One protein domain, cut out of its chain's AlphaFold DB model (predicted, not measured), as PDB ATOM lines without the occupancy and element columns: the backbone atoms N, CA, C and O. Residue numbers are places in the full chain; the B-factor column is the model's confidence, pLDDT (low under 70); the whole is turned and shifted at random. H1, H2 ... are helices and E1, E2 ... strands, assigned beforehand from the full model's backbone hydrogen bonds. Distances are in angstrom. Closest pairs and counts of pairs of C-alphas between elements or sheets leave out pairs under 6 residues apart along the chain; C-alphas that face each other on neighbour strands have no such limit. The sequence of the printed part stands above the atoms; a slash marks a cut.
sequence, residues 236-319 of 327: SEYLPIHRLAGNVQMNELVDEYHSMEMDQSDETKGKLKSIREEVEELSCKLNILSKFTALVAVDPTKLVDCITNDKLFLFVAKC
ATOM      1  N   SER A 236       1.785 -23.804  55.883       52.84
ATOM      2  CA  SER A 236       0.391 -23.907  55.443       52.84
ATOM      3  C   SER A 236       0.205 -23.521  53.976       52.84
ATOM      4  O   SER A 236      -0.756 -23.978  53.368       52.84
ATOM      5  N   GLU A 237       1.099 -22.706  53.402       56.03
ATOM      6  CA  GLU A 237       1.003 -22.274  52.002       56.03
ATOM      7  C   GLU A 237       1.723 -23.219  51.025       56.03
ATOM      8  O   GLU A 237       1.304 -23.347  49.875       56.03
ATOM      9  N   TYR A 238       2.764 -23.936  51.468       67.44
ATOM     10  CA  TYR A 238       3.562 -24.808  50.602       67.44
ATOM     11  C   TYR A 238       3.616 -26.244  51.142       67.44
ATOM     12  O   TYR A 238       4.447 -26.589  51.979       67.44
ATOM     13  N   LEU A 239       2.727 -27.104  50.627       80.94
ATOM     14  CA  LEU A 239       2.601 -28.520  50.996       80.94
ATOM     15  C   LEU A 239       3.109 -29.462  49.875       80.94
ATOM     16  O   LEU A 239       2.314 -30.221  49.315       80.94
ATOM     17  N   PRO A 240       4.406 -29.460  49.511       85.62
ATOM     18  CA  PRO A 240       4.900 -30.150  48.315       85.62
ATOM     19  C   PRO A 240       4.721 -31.673  48.379       85.62
ATOM     20  O   PRO A 240       4.263 -32.272  47.412       85.62
ATOM     21  N   ILE A 241       5.001 -32.299  49.529       88.62
ATOM     22  CA  ILE A 241       4.858 -33.755  49.711       88.62
ATOM     23  C   ILE A 241       3.382 -34.170  49.665       88.62
ATOM     24  O   ILE A 241       3.036 -35.152  49.014       88.62
ATOM     25  N   HIS A 242       2.495 -33.396  50.301       89.38
ATOM     26  CA  HIS A 242       1.053 -33.657  50.257       89.38
ATOM     27  C   HIS A 242       0.508 -33.495  48.841       89.38
ATOM     28  O   HIS A 242      -0.315 -34.296  48.411       89.38
ATOM     29  N   ARG A 243       0.983 -32.485  48.099       91.56
ATOM     30  CA  ARG A 243       0.590 -32.281  46.704       91.56
ATOM     31  C   ARG A 243       1.087 -33.409  45.807       91.56
ATOM     32  O   ARG A 243       0.320 -33.891  44.981       91.56
ATOM     33  N   LEU A 244       2.326 -33.862  45.992       92.81
ATOM     34  CA  LEU A 244       2.875 -34.994  45.248       92.81
ATOM     35  C   LEU A 244       2.067 -36.269  45.508       92.81
ATOM     36  O   LEU A 244       1.613 -36.908  44.563       92.81
ATOM     37  N   ALA A 245       1.818 -36.601  46.775       93.88
ATOM     38  CA  ALA A 245       1.037 -37.781  47.118       93.88
ATOM     39  C   ALA A 245      -0.423 -37.665  46.668       93.88
ATOM     40  O   ALA A 245      -0.994 -38.624  46.162       93.88
ATOM     41  N   GLY A 246      -1.023 -36.483  46.794       94.00
ATOM     42  CA  GLY A 246      -2.361 -36.226  46.279       94.00
ATOM     43  C   GLY A 246      -2.449 -36.411  44.768       94.00
ATOM     44  O   GLY A 246      -3.415 -36.995  44.295       94.00
ATOM     45  N   ASN A 247      -1.428 -35.990  44.016       93.62
ATOM     46  CA  ASN A 247      -1.342 -36.248  42.578       93.62
ATOM     47  C   ASN A 247      -1.253 -37.756  42.285       93.62
ATOM     48  O   ASN A 247      -2.020 -38.263  41.474       93.62
ATOM     49  N   VAL A 248      -0.412 -38.498  43.016       94.81
ATOM     50  CA  VAL A 248      -0.346 -39.969  42.909       94.81
ATOM     51  C   VAL A 248      -1.710 -40.616  43.183       94.81
ATOM     52  O   VAL A 248      -2.157 -41.442  42.390       94.81
ATOM     53  N   GLN A 249      -2.400 -40.209  44.254       95.50
ATOM     54  CA  GLN A 249      -3.720 -40.740  44.599       95.50
ATOM     55  C   GLN A 249      -4.781 -40.390  43.549       95.50
ATOM     56  O   GLN A 249      -5.609 -41.237  43.224       95.50
ATOM     57  N   MET A 250      -4.769 -39.164  43.020       95.38
ATOM     58  CA  MET A 250      -5.698 -38.745  41.969       95.38
ATOM     59  C   MET A 250      -5.463 -39.516  40.674       95.38
ATOM     60  O   MET A 250      -6.436 -39.953  40.075       95.38
ATOM     61  N   ASN A 251      -4.209 -39.735  40.269       94.38
ATOM     62  CA  ASN A 251      -3.907 -40.551  39.093       94.38
ATOM     63  C   ASN A 251      -4.417 -41.982  39.275       94.38
ATOM     64  O   ASN A 251      -5.065 -42.503  38.381       94.38
ATOM     65  N   GLU A 252      -4.211 -42.591  40.446       94.62
ATOM     66  CA  GLU A 252      -4.728 -43.932  40.737       94.62
ATOM     67  C   GLU A 252      -6.265 -44.008  40.667       94.62
ATOM     68  O   GLU A 252      -6.811 -44.973  40.131       94.62
ATOM     69  N   LEU A 253      -6.957 -42.996  41.201       95.81
ATOM     70  CA  LEU A 253      -8.418 -42.897  41.153       95.81
ATOM     71  C   LEU A 253      -8.926 -42.682  39.722       95.81
ATOM     72  O   LEU A 253      -9.910 -43.292  39.321       95.81
ATOM     73  N   VAL A 254      -8.252 -41.835  38.944       95.69
ATOM     74  CA  VAL A 254      -8.578 -41.593  37.533       95.69
ATOM     75  C   VAL A 254      -8.341 -42.855  36.699       95.69
ATOM     76  O   VAL A 254      -9.217 -43.233  35.931       95.69
ATOM     77  N   ASP A 255      -7.240 -43.573  36.926       94.69
ATOM     78  CA  ASP A 255      -6.981 -44.863  36.281       94.69
ATOM     79  C   ASP A 255      -8.101 -45.875  36.590       94.69
ATOM     80  O   ASP A 255      -8.537 -46.629  35.721       94.69
ATOM     81  N   GLU A 256      -8.579 -45.905  37.841       94.25
ATOM     82  CA  GLU A 256      -9.721 -46.730  38.244       94.25
ATOM     83  C   GLU A 256     -11.008 -46.324  37.535       94.25
ATOM     84  O   GLU A 256     -11.707 -47.188  37.001       94.25
ATOM     85  N   TYR A 257     -11.270 -45.022  37.463       95.06
ATOM     86  CA  TYR A 257     -12.397 -44.462  36.737       95.06
ATOM     87  C   TYR A 257     -12.393 -44.924  35.271       95.06
ATOM     88  O   TYR A 257     -13.391 -45.472  34.808       95.06
ATOM     89  N   HIS A 258     -11.264 -44.814  34.563       93.62
ATOM     90  CA  HIS A 258     -11.152 -45.238  33.159       93.62
ATOM     91  C   HIS A 258     -11.402 -46.732  32.950       93.62
ATOM     92  O   HIS A 258     -11.982 -47.127  31.943       93.62
ATOM     93  N   SER A 259     -11.002 -47.583  33.900       92.25
ATOM     94  CA  SER A 259     -11.272 -49.027  33.807       92.25
ATOM     95  C   SER A 259     -12.743 -49.400  33.984       92.25
ATOM     96  O   SER A 259     -13.147 -50.490  33.592       92.25
ATOM     97  N   MET A 260     -13.537 -48.509  34.575       91.75
ATOM     98  CA  MET A 260     -14.958 -48.717  34.844       91.75
ATOM     99  C   MET A 260     -15.859 -47.951  33.868       91.75
ATOM    100  O   MET A 260     -17.017 -48.311  33.702       91.75
ATOM    101  N   GLU A 261     -15.339 -46.917  33.203       86.88
ATOM    102  CA  GLU A 261     -16.100 -46.006  32.336       86.88
ATOM    103  C   GLU A 261     -16.817 -46.718  31.176       86.88
ATOM    104  O   GLU A 261     -17.877 -46.272  30.740       86.88
ATOM    105  N   MET A 262     -16.287 -47.854  30.707       75.56
ATOM    106  CA  MET A 262     -16.894 -48.635  29.623       75.56
ATOM    107  C   MET A 262     -18.078 -49.516  30.073       75.56
ATOM    108  O   MET A 262     -18.817 -50.008  29.218       75.56
ATOM    109  N   ASP A 263     -18.274 -49.735  31.379       81.19
ATOM    110  CA  ASP A 263     -19.396 -50.517  31.915       81.19
ATOM    111  C   ASP A 263     -20.598 -49.610  32.243       81.19
ATOM    112  O   ASP A 263     -20.515 -48.667  33.027       81.19
ATOM    113  N   GLN A 264     -21.748 -49.917  31.636       75.19
ATOM    114  CA  GLN A 264     -22.976 -49.119  31.737       75.19
ATOM    115  C   GLN A 264     -23.910 -49.539  32.884       75.19
ATOM    116  O   GLN A 264     -25.012 -48.990  33.001       75.19
ATOM    117  N   SER A 265     -23.503 -50.492  33.728       85.06
ATOM    118  CA  SER A 265     -24.304 -50.939  34.871       85.06
ATOM    119  C   SER A 265     -24.563 -49.815  35.893       85.06
ATOM    120  O   SER A 265     -23.740 -48.923  36.110       85.06
ATOM    121  N   ASP A 266     -25.733 -49.831  36.543       81.44
ATOM    122  CA  ASP A 266     -26.112 -48.773  37.496       81.44
ATOM    123  C   ASP A 266     -25.239 -48.765  38.762       81.44
ATOM    124  O   ASP A 266     -24.974 -47.701  39.327       81.44
ATOM    125  N   GLU A 267     -24.727 -49.927  39.178       86.06
ATOM    126  CA  GLU A 267     -23.751 -50.025  40.268       86.06
ATOM    127  C   GLU A 267     -22.439 -49.311  39.903       86.06
ATOM    128  O   GLU A 267     -21.903 -48.532  40.698       86.06
ATOM    129  N   THR A 268     -21.955 -49.518  38.674       89.12
ATOM    130  CA  THR A 268     -20.740 -48.874  38.171       89.12
ATOM    131  C   THR A 268     -20.907 -47.362  38.063       89.12
ATOM    132  O   THR A 268     -20.024 -46.626  38.504       89.12
ATOM    133  N   LYS A 269     -22.067 -46.860  37.622       89.50
ATOM    134  CA  LYS A 269     -22.357 -45.411  37.637       89.50
ATOM    135  C   LYS A 269     -22.246 -44.806  39.040       89.50
ATOM    136  O   LYS A 269     -21.692 -43.716  39.197       89.50
ATOM    137  N   GLY A 270     -22.746 -45.507  40.062       91.50
ATOM    138  CA  GLY A 270     -22.622 -45.081  41.459       91.50
ATOM    139  C   GLY A 270     -21.162 -44.984  41.916       91.50
ATOM    140  O   GLY A 270     -20.761 -43.981  42.511       91.50
ATOM    141  N   LYS A 271     -20.347 -45.988  41.572       92.62
ATOM    142  CA  LYS A 271     -18.903 -46.013  41.862       92.62
ATOM    143  C   LYS A 271     -18.140 -44.910  41.126       92.62
ATOM    144  O   LYS A 271     -17.385 -44.181  41.763       92.62
ATOM    145  N   LEU A 272     -18.388 -44.724  39.828       93.81
ATOM    146  CA  LEU A 272     -17.783 -43.662  39.013       93.81
ATOM    147  C   LEU A 272     -18.058 -42.277  39.604       93.81
ATOM    148  O   LEU A 272     -17.150 -41.450  39.704       93.81
ATOM    149  N   LYS A 273     -19.295 -42.039  40.055       93.81
ATOM    150  CA  LYS A 273     -19.664 -40.799  40.743       93.81
ATOM    151  C   LYS A 273     -18.870 -40.614  42.039       93.81
ATOM    152  O   LYS A 273     -18.320 -39.537  42.247       93.81
ATOM    153  N   SER A 274     -18.764 -41.653  42.869       95.62
ATOM    154  CA  SER A 274     -17.988 -41.599  44.116       95.62
ATOM    155  C   SER A 274     -16.503 -41.314  43.866       95.62
ATOM    156  O   SER A 274     -15.918 -40.485  44.560       95.62
ATOM    157  N   ILE A 275     -15.893 -41.966  42.870       95.50
ATOM    158  CA  ILE A 275     -14.487 -41.749  42.500       95.50
ATOM    159  C   ILE A 275     -14.282 -40.308  42.027       95.50
ATOM    160  O   ILE A 275     -13.350 -39.633  42.462       95.50
ATOM    161  N   ARG A 276     -15.174 -39.808  41.164       95.62
ATOM    162  CA  ARG A 276     -15.126 -38.423  40.690       95.62
ATOM    163  C   ARG A 276     -15.221 -37.425  41.841       95.62
ATOM    164  O   ARG A 276     -14.426 -36.490  41.886       95.62
ATOM    165  N   GLU A 277     -16.170 -37.610  42.758       96.38
ATOM    166  CA  GLU A 277     -16.338 -36.735  43.923       96.38
ATOM    167  C   GLU A 277     -15.074 -36.701  44.794       96.38
ATOM    168  O   GLU A 277     -14.661 -35.620  45.222       96.38
ATOM    169  N   GLU A 278     -14.422 -37.852  44.984       95.62
ATOM    170  CA  GLU A 278     -13.160 -37.959  45.718       95.62
ATOM    171  C   GLU A 278     -12.007 -37.228  45.005       95.62
ATOM    172  O   GLU A 278     -11.278 -36.455  45.635       95.62
ATOM    173  N   VAL A 279     -11.857 -37.414  43.688       96.12
ATOM    174  CA  VAL A 279     -10.838 -36.713  42.884       96.12
ATOM    175  C   VAL A 279     -11.056 -35.202  42.930       96.12
ATOM    176  O   VAL A 279     -10.109 -34.453  43.163       96.12
ATOM    177  N   GLU A 280     -12.295 -34.742  42.759       94.88
ATOM    178  CA  GLU A 280     -12.654 -33.326  42.855       94.88
ATOM    179  C   GLU A 280     -12.322 -32.741  44.235       94.88
ATOM    180  O   GLU A 280     -11.790 -31.633  44.327       94.88
ATOM    181  N   GLU A 281     -12.622 -33.471  45.314       94.62
ATOM    182  CA  GLU A 281     -12.334 -33.041  46.682       94.62
ATOM    183  C   GLU A 281     -10.825 -32.927  46.938       94.62
ATOM    184  O   GLU A 281     -10.366 -31.900  47.448       94.62
ATOM    185  N   LEU A 282     -10.044 -33.944  46.556       92.44
ATOM    186  CA  LEU A 282      -8.581 -33.931  46.669       92.44
ATOM    187  C   LEU A 282      -7.968 -32.796  45.843       92.44
ATOM    188  O   LEU A 282      -7.132 -32.040  46.344       92.44
ATOM    189  N   SER A 283      -8.427 -32.647  44.602       93.62
ATOM    190  CA  SER A 283      -7.996 -31.619  43.660       93.62
ATOM    191  C   SER A 283      -8.223 -30.206  44.208       93.62
ATOM    192  O   SER A 283      -7.289 -29.398  44.216       93.62
ATOM    193  N   CYS A 284      -9.416 -29.924  44.746       90.81
ATOM    194  CA  CYS A 284      -9.741 -28.623  45.333       90.81
ATOM    195  C   CYS A 284      -8.945 -28.359  46.622       90.81
ATOM    196  O   CYS A 284      -8.394 -27.273  46.789       90.81
ATOM    197  N   LYS A 285      -8.832 -29.348  47.525       89.44
ATOM    198  CA  LYS A 285      -8.101 -29.191  48.798       89.44
ATOM    199  C   LYS A 285      -6.607 -28.949  48.606       89.44
ATOM    200  O   LYS A 285      -6.003 -28.229  49.395       89.44
ATOM    201  N   LEU A 286      -6.007 -29.567  47.590       88.81
ATOM    202  CA  LEU A 286      -4.571 -29.463  47.314       88.81
ATOM    203  C   LEU A 286      -4.233 -28.412  46.251       88.81
ATOM    204  O   LEU A 286      -3.051 -28.152  46.011       88.81
ATOM    205  N   ASN A 287      -5.250 -27.800  45.637       88.50
ATOM    206  CA  ASN A 287      -5.125 -26.841  44.541       88.50
ATOM    207  C   ASN A 287      -4.297 -27.404  43.366       88.50
ATOM    208  O   ASN A 287      -3.339 -26.783  42.896       88.50
ATOM    209  N   ILE A 288      -4.626 -28.629  42.945       90.06
ATOM    210  CA  ILE A 288      -3.986 -29.357  41.838       90.06
ATOM    211  C   ILE A 288      -5.051 -29.648  40.790       90.06
ATOM    212  O   ILE A 288      -6.113 -30.142  41.141       90.06
ATOM    213  N   LEU A 289      -4.769 -29.386  39.516       91.62
ATOM    214  CA  LEU A 289      -5.677 -29.724  38.420       91.62
ATOM    215  C   LEU A 289      -5.862 -31.239  38.279       91.62
ATOM    216  O   LEU A 289      -4.912 -32.008  38.413       91.62
ATOM    217  N   SER A 290      -7.085 -31.650  37.966       92.00
ATOM    218  CA  SER A 290      -7.434 -33.032  37.634       92.00
ATOM    219  C   SER A 290      -8.322 -33.066  36.389       92.00
ATOM    220  O   SER A 290      -8.794 -32.024  35.939       92.00
ATOM    221  N   LYS A 291      -8.628 -34.265  35.877       88.56
ATOM    222  CA  LYS A 291      -9.564 -34.458  34.752       88.56
ATOM    223  C   LYS A 291     -10.951 -33.835  35.004       88.56
ATOM    224  O   LYS A 291     -11.637 -33.464  34.058       88.56
ATOM    225  N   PHE A 292     -11.369 -33.716  36.266       93.06
ATOM    226  CA  PHE A 292     -12.717 -33.271  36.649       93.06
ATOM    227  C   PHE A 292     -12.766 -31.852  37.222       93.06
ATOM    228  O   PHE A 292     -13.820 -31.406  37.688       93.06
ATOM    229  N   THR A 293     -11.646 -31.134  37.215       92.88
ATOM    230  CA  THR A 293     -11.556 -29.788  37.780       92.88
ATOM    231  C   THR A 293     -10.903 -28.816  36.811       92.88
ATOM    232  O   THR A 293     -10.141 -29.199  35.928       92.88
ATOM    233  N   ALA A 294     -11.211 -27.535  36.977       90.94
ATOM    234  CA  ALA A 294     -10.677 -26.456  36.159       90.94
ATOM    235  C   ALA A 294     -10.067 -25.368  37.042       90.94
ATOM    236  O   ALA A 294     -10.508 -25.148  38.171       90.94
ATOM    237  N   LEU A 295      -9.064 -24.670  36.515       88.00
ATOM    238  CA  LEU A 295      -8.498 -23.488  37.151       88.00
ATOM    239  C   LEU A 295      -9.342 -22.280  36.752       88.00
ATOM    240  O   LEU A 295      -9.457 -21.963  35.570       88.00
ATOM    241  N   VAL A 296      -9.929 -21.611  37.737       84.56
ATOM    242  CA  VAL A 296     -10.765 -20.431  37.530       84.56
ATOM    243  C   VAL A 296     -10.009 -19.211  38.030       84.56
ATOM    244  O   VAL A 296      -9.604 -19.149  39.192       84.56
ATOM    245  N   ALA A 297      -9.826 -18.243  37.135       81.94
ATOM    246  CA  ALA A 297      -9.306 -16.926  37.460       81.94
ATOM    247  C   ALA A 297     -10.483 -15.966  37.648       81.94
ATOM    248  O   ALA A 297     -11.298 -15.796  36.738       81.94
ATOM    249  N   VAL A 298     -10.581 -15.350  38.825       80.50
ATOM    250  CA  VAL A 298     -11.629 -14.370  39.124       80.50
ATOM    251  C   VAL A 298     -11.008 -12.986  39.209       80.50
ATOM    252  O   VAL A 298     -10.079 -12.753  39.985       80.50
ATOM    253  N   ASP A 299     -11.540 -12.078  38.394       75.12
ATOM    254  CA  ASP A 299     -11.194 -10.664  38.429       75.12
ATOM    255  C   ASP A 299     -11.738 -10.041  39.728       75.12
ATOM    256  O   ASP A 299     -12.961 -10.013  39.920       75.12
ATOM    257  N   PRO A 300     -10.862  -9.549  40.624       67.38
ATOM    258  CA  PRO A 300     -11.275  -8.990  41.905       67.38
ATOM    259  C   PRO A 300     -12.199  -7.777  41.747       67.38
ATOM    260  O   PRO A 300     -13.042  -7.548  42.609       67.38
ATOM    261  N   THR A 301     -12.118  -7.042  40.631       66.88
ATOM    262  CA  THR A 301     -12.947  -5.847  40.388       66.88
ATOM    263  C   THR A 301     -14.427  -6.164  40.161       66.88
ATOM    264  O   THR A 301     -15.275  -5.283  40.279       66.88
ATOM    265  N   LYS A 302     -14.758  -7.428  39.865       65.50
ATOM    266  CA  LYS A 302     -16.137  -7.905  39.671       65.50
ATOM    267  C   LYS A 302     -16.747  -8.526  40.933       65.50
ATOM    268  O   LYS A 302     -17.916  -8.912  40.907       65.50
ATOM    269  N   LEU A 303     -15.988  -8.632  42.025       64.06
ATOM    270  CA  LEU A 303     -16.469  -9.122  43.316       64.06
ATOM    271  C   LEU A 303     -16.889  -7.924  44.178       64.06
ATOM    272  O   LEU A 303     -16.051  -7.205  44.711       64.06
ATOM    273  N   VAL A 304     -18.202  -7.716  44.308       55.72
ATOM    274  CA  VAL A 304     -18.806  -6.508  44.908       55.72
ATOM    275  C   VAL A 304     -18.469  -6.321  46.405       55.72
ATOM    276  O   VAL A 304     -18.612  -5.215  46.912       55.72
ATOM    277  N   ASP A 305     -17.911  -7.331  47.086       51.91
ATOM    278  CA  ASP A 305     -17.646  -7.297  48.537       51.91
ATOM    279  C   ASP A 305     -16.181  -7.572  48.953       51.91
ATOM    280  O   ASP A 305     -15.889  -7.747  50.138       51.91
ATOM    281  N   CYS A 306     -15.218  -7.610  48.025       48.97
ATOM    282  CA  CYS A 306     -13.817  -7.907  48.360       48.97
ATOM    283  C   CYS A 306     -12.964  -6.632  48.435       48.97
ATOM    284  O   CYS A 306     -12.274  -6.255  47.491       48.97
ATOM    285  N   ILE A 307     -13.003  -5.965  49.589       49.38
ATOM    286  CA  ILE A 307     -12.162  -4.803  49.895       49.38
ATOM    287  C   ILE A 307     -10.678  -5.225  49.949       49.38
ATOM    288  O   ILE A 307     -10.282  -6.094  50.724       49.38
ATOM    289  N   THR A 308      -9.856  -4.524  49.158       48.91
ATOM    290  CA  THR A 308      -8.383  -4.405  49.224       48.91
ATOM    291  C   THR A 308      -7.542  -5.645  48.904       48.91
ATOM    292  O   THR A 308      -6.998  -6.292  49.793       48.91
ATOM    293  N   ASN A 309      -7.350  -5.922  47.612       51.22
ATOM    294  CA  ASN A 309      -6.042  -6.233  47.012       51.22
ATOM    295  C   ASN A 309      -6.227  -6.420  45.496       51.22
ATOM    296  O   ASN A 309      -7.014  -7.269  45.089       51.22
ATOM    297  N   ASP A 310      -5.461  -5.700  44.671       53.72
ATOM    298  CA  ASP A 310      -5.430  -5.822  43.197       53.72
ATOM    299  C   ASP A 310      -4.774  -7.138  42.720       53.72
ATOM    300  O   ASP A 310      -3.964  -7.170  41.794       53.72
ATOM    301  N   LYS A 311      -5.054  -8.256  43.396       57.41
ATOM    302  CA  LYS A 311      -4.490  -9.569  43.086       57.41
ATOM    303  C   LYS A 311      -5.553 -10.432  42.424       57.41
ATOM    304  O   LYS A 311      -6.636 -10.621  42.968       57.41
ATOM    305  N   LEU A 312      -5.215 -10.983  41.260       58.75
ATOM    306  CA  LEU A 312      -6.008 -12.016  40.602       58.75
ATOM    307  C   LEU A 312      -6.118 -13.231  41.531       58.75
ATOM    308  O   LEU A 312      -5.101 -13.755  41.991       58.75
ATOM    309  N   PHE A 313      -7.340 -13.691  41.783       62.91
ATOM    310  CA  PHE A 313      -7.566 -14.892  42.574       62.91
ATOM    311  C   PHE A 313      -7.673 -16.114  41.657       62.91
ATOM    312  O   PHE A 313      -8.494 -16.142  40.741       62.91
ATOM    313  N   LEU A 314      -6.832 -17.120  41.905       65.19
ATOM    314  CA  LEU A 314      -6.772 -18.373  41.151       65.19
ATOM    315  C   LEU A 314      -7.158 -19.531  42.068       65.19
ATOM    316  O   LEU A 314      -6.464 -19.802  43.049       65.19
ATOM    317  N   PHE A 315      -8.237 -20.235  41.729       73.88
ATOM    318  CA  PHE A 315      -8.693 -21.403  42.481       73.88
ATOM    319  C   PHE A 315      -9.055 -22.553  41.548       73.88
ATOM    320  O   PHE A 315      -9.582 -22.341  40.456       73.88
ATOM    321  N   VAL A 316      -8.802 -23.784  41.989       71.81
ATOM    322  CA  VAL A 316      -9.301 -24.985  41.316       71.81
ATOM    323  C   VAL A 316     -10.746 -25.238  41.746       71.81
ATOM    324  O   VAL A 316     -11.042 -25.309  42.939       71.81
ATOM    325  N   ALA A 317     -11.642 -25.368  40.771       66.88
ATOM    326  CA  ALA A 317     -13.069 -25.570  40.977       66.88
ATOM    327  C   ALA A 317     -13.569 -26.833  40.265       66.88
ATOM    328  O   ALA A 317     -13.003 -27.284  39.267       66.88
ATOM    329  N   LYS A 318     -14.666 -27.392  40.779       83.19
ATOM    330  CA  LYS A 318     -15.345 -28.559  40.202       83.19
ATOM    331  C   LYS A 318     -15.938 -28.224  38.836       83.19
ATOM    332  O   LYS A 318     -16.668 -27.239  38.710       83.19
ATOM    333  N   CYS A 319     -15.716 -29.080  37.843       72.56
ATOM    334  CA  CYS A 319     -16.446 -28.981  36.585       72.56
ATOM    335  C   CYS A 319     -17.894 -29.441  36.812       72.56
ATOM    336  O   CYS A 319     -18.141 -30.617  37.080       72.56
TER     337      CYS A 319
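AT A GLANCE: This is residues 236 to 319 of the 327 residues of a protein of Schistosoma japonicum (UniProt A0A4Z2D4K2). A long helical hairpin, H1 and H2, is joined to a two-stranded hairpin, E1 and E2, that packs on residues 276 to 286 of H2 and carries the length onward past the helices. The loop between the strands sticks out with its residues 302 to 307. The printed part has 84 residues, with two named helices and then two named strands, in the order H1 H2 E1 E2; the sheet is antiparallel and the class is mixed, helices and strands. The whole is loose, with a radius of gyration of the C-alphas of 16.2 A, and flat, spanning 51 by 30 by 13 A.

HOW THE PARTS SIT: H1, residues 240 to 260, and H2, residues 266 to 286, form a helical hairpin and touch, their closest C-alphas being those of Met 250 and Val 279, 5.6 A apart. They run opposite ways at a shallow tilt of 16 degrees. In both helices every O i to N i+4 pair is within hydrogen-bond range. E1, residues 293 to 298, and E2, residues 313 to 318, form an antiparallel hairpin, at 149 degrees between their directions; N 296 and O 315 are within hydrogen-bond range at 2.8 A, as are N 317 and O 294 at 2.8 A. The closest C-alphas of H2 and E2 are those of Cys 284 and Val 316, 5.4 A apart; those of H2 and E1 are Glu 280 and Thr 293, 6.3 A apart. H1 is apart from both strands.

IN THESE COORDINATES: H1 begins at C-alpha 240 (4.900, -30.150, 48.315) and is 30.3 A long; H2 is 30.5 A long and ends at C-alpha 286 (-4.571, -29.463, 47.314). E1 measures 15.5 A and E2 15.9 A, ending at C-alpha 318 (-15.345, -28.559, 40.202).

THE WHOLE: The C-alphas of Ser 265 and Thr 308 are the two farthest apart, at 51.2 A. The printed part has no cut. The link from E1 to E2, 14 residues, is long. The mean pLDDT of the printed part is 82.5; residues 236 to 238, 300 to 314 and 317 are under 70.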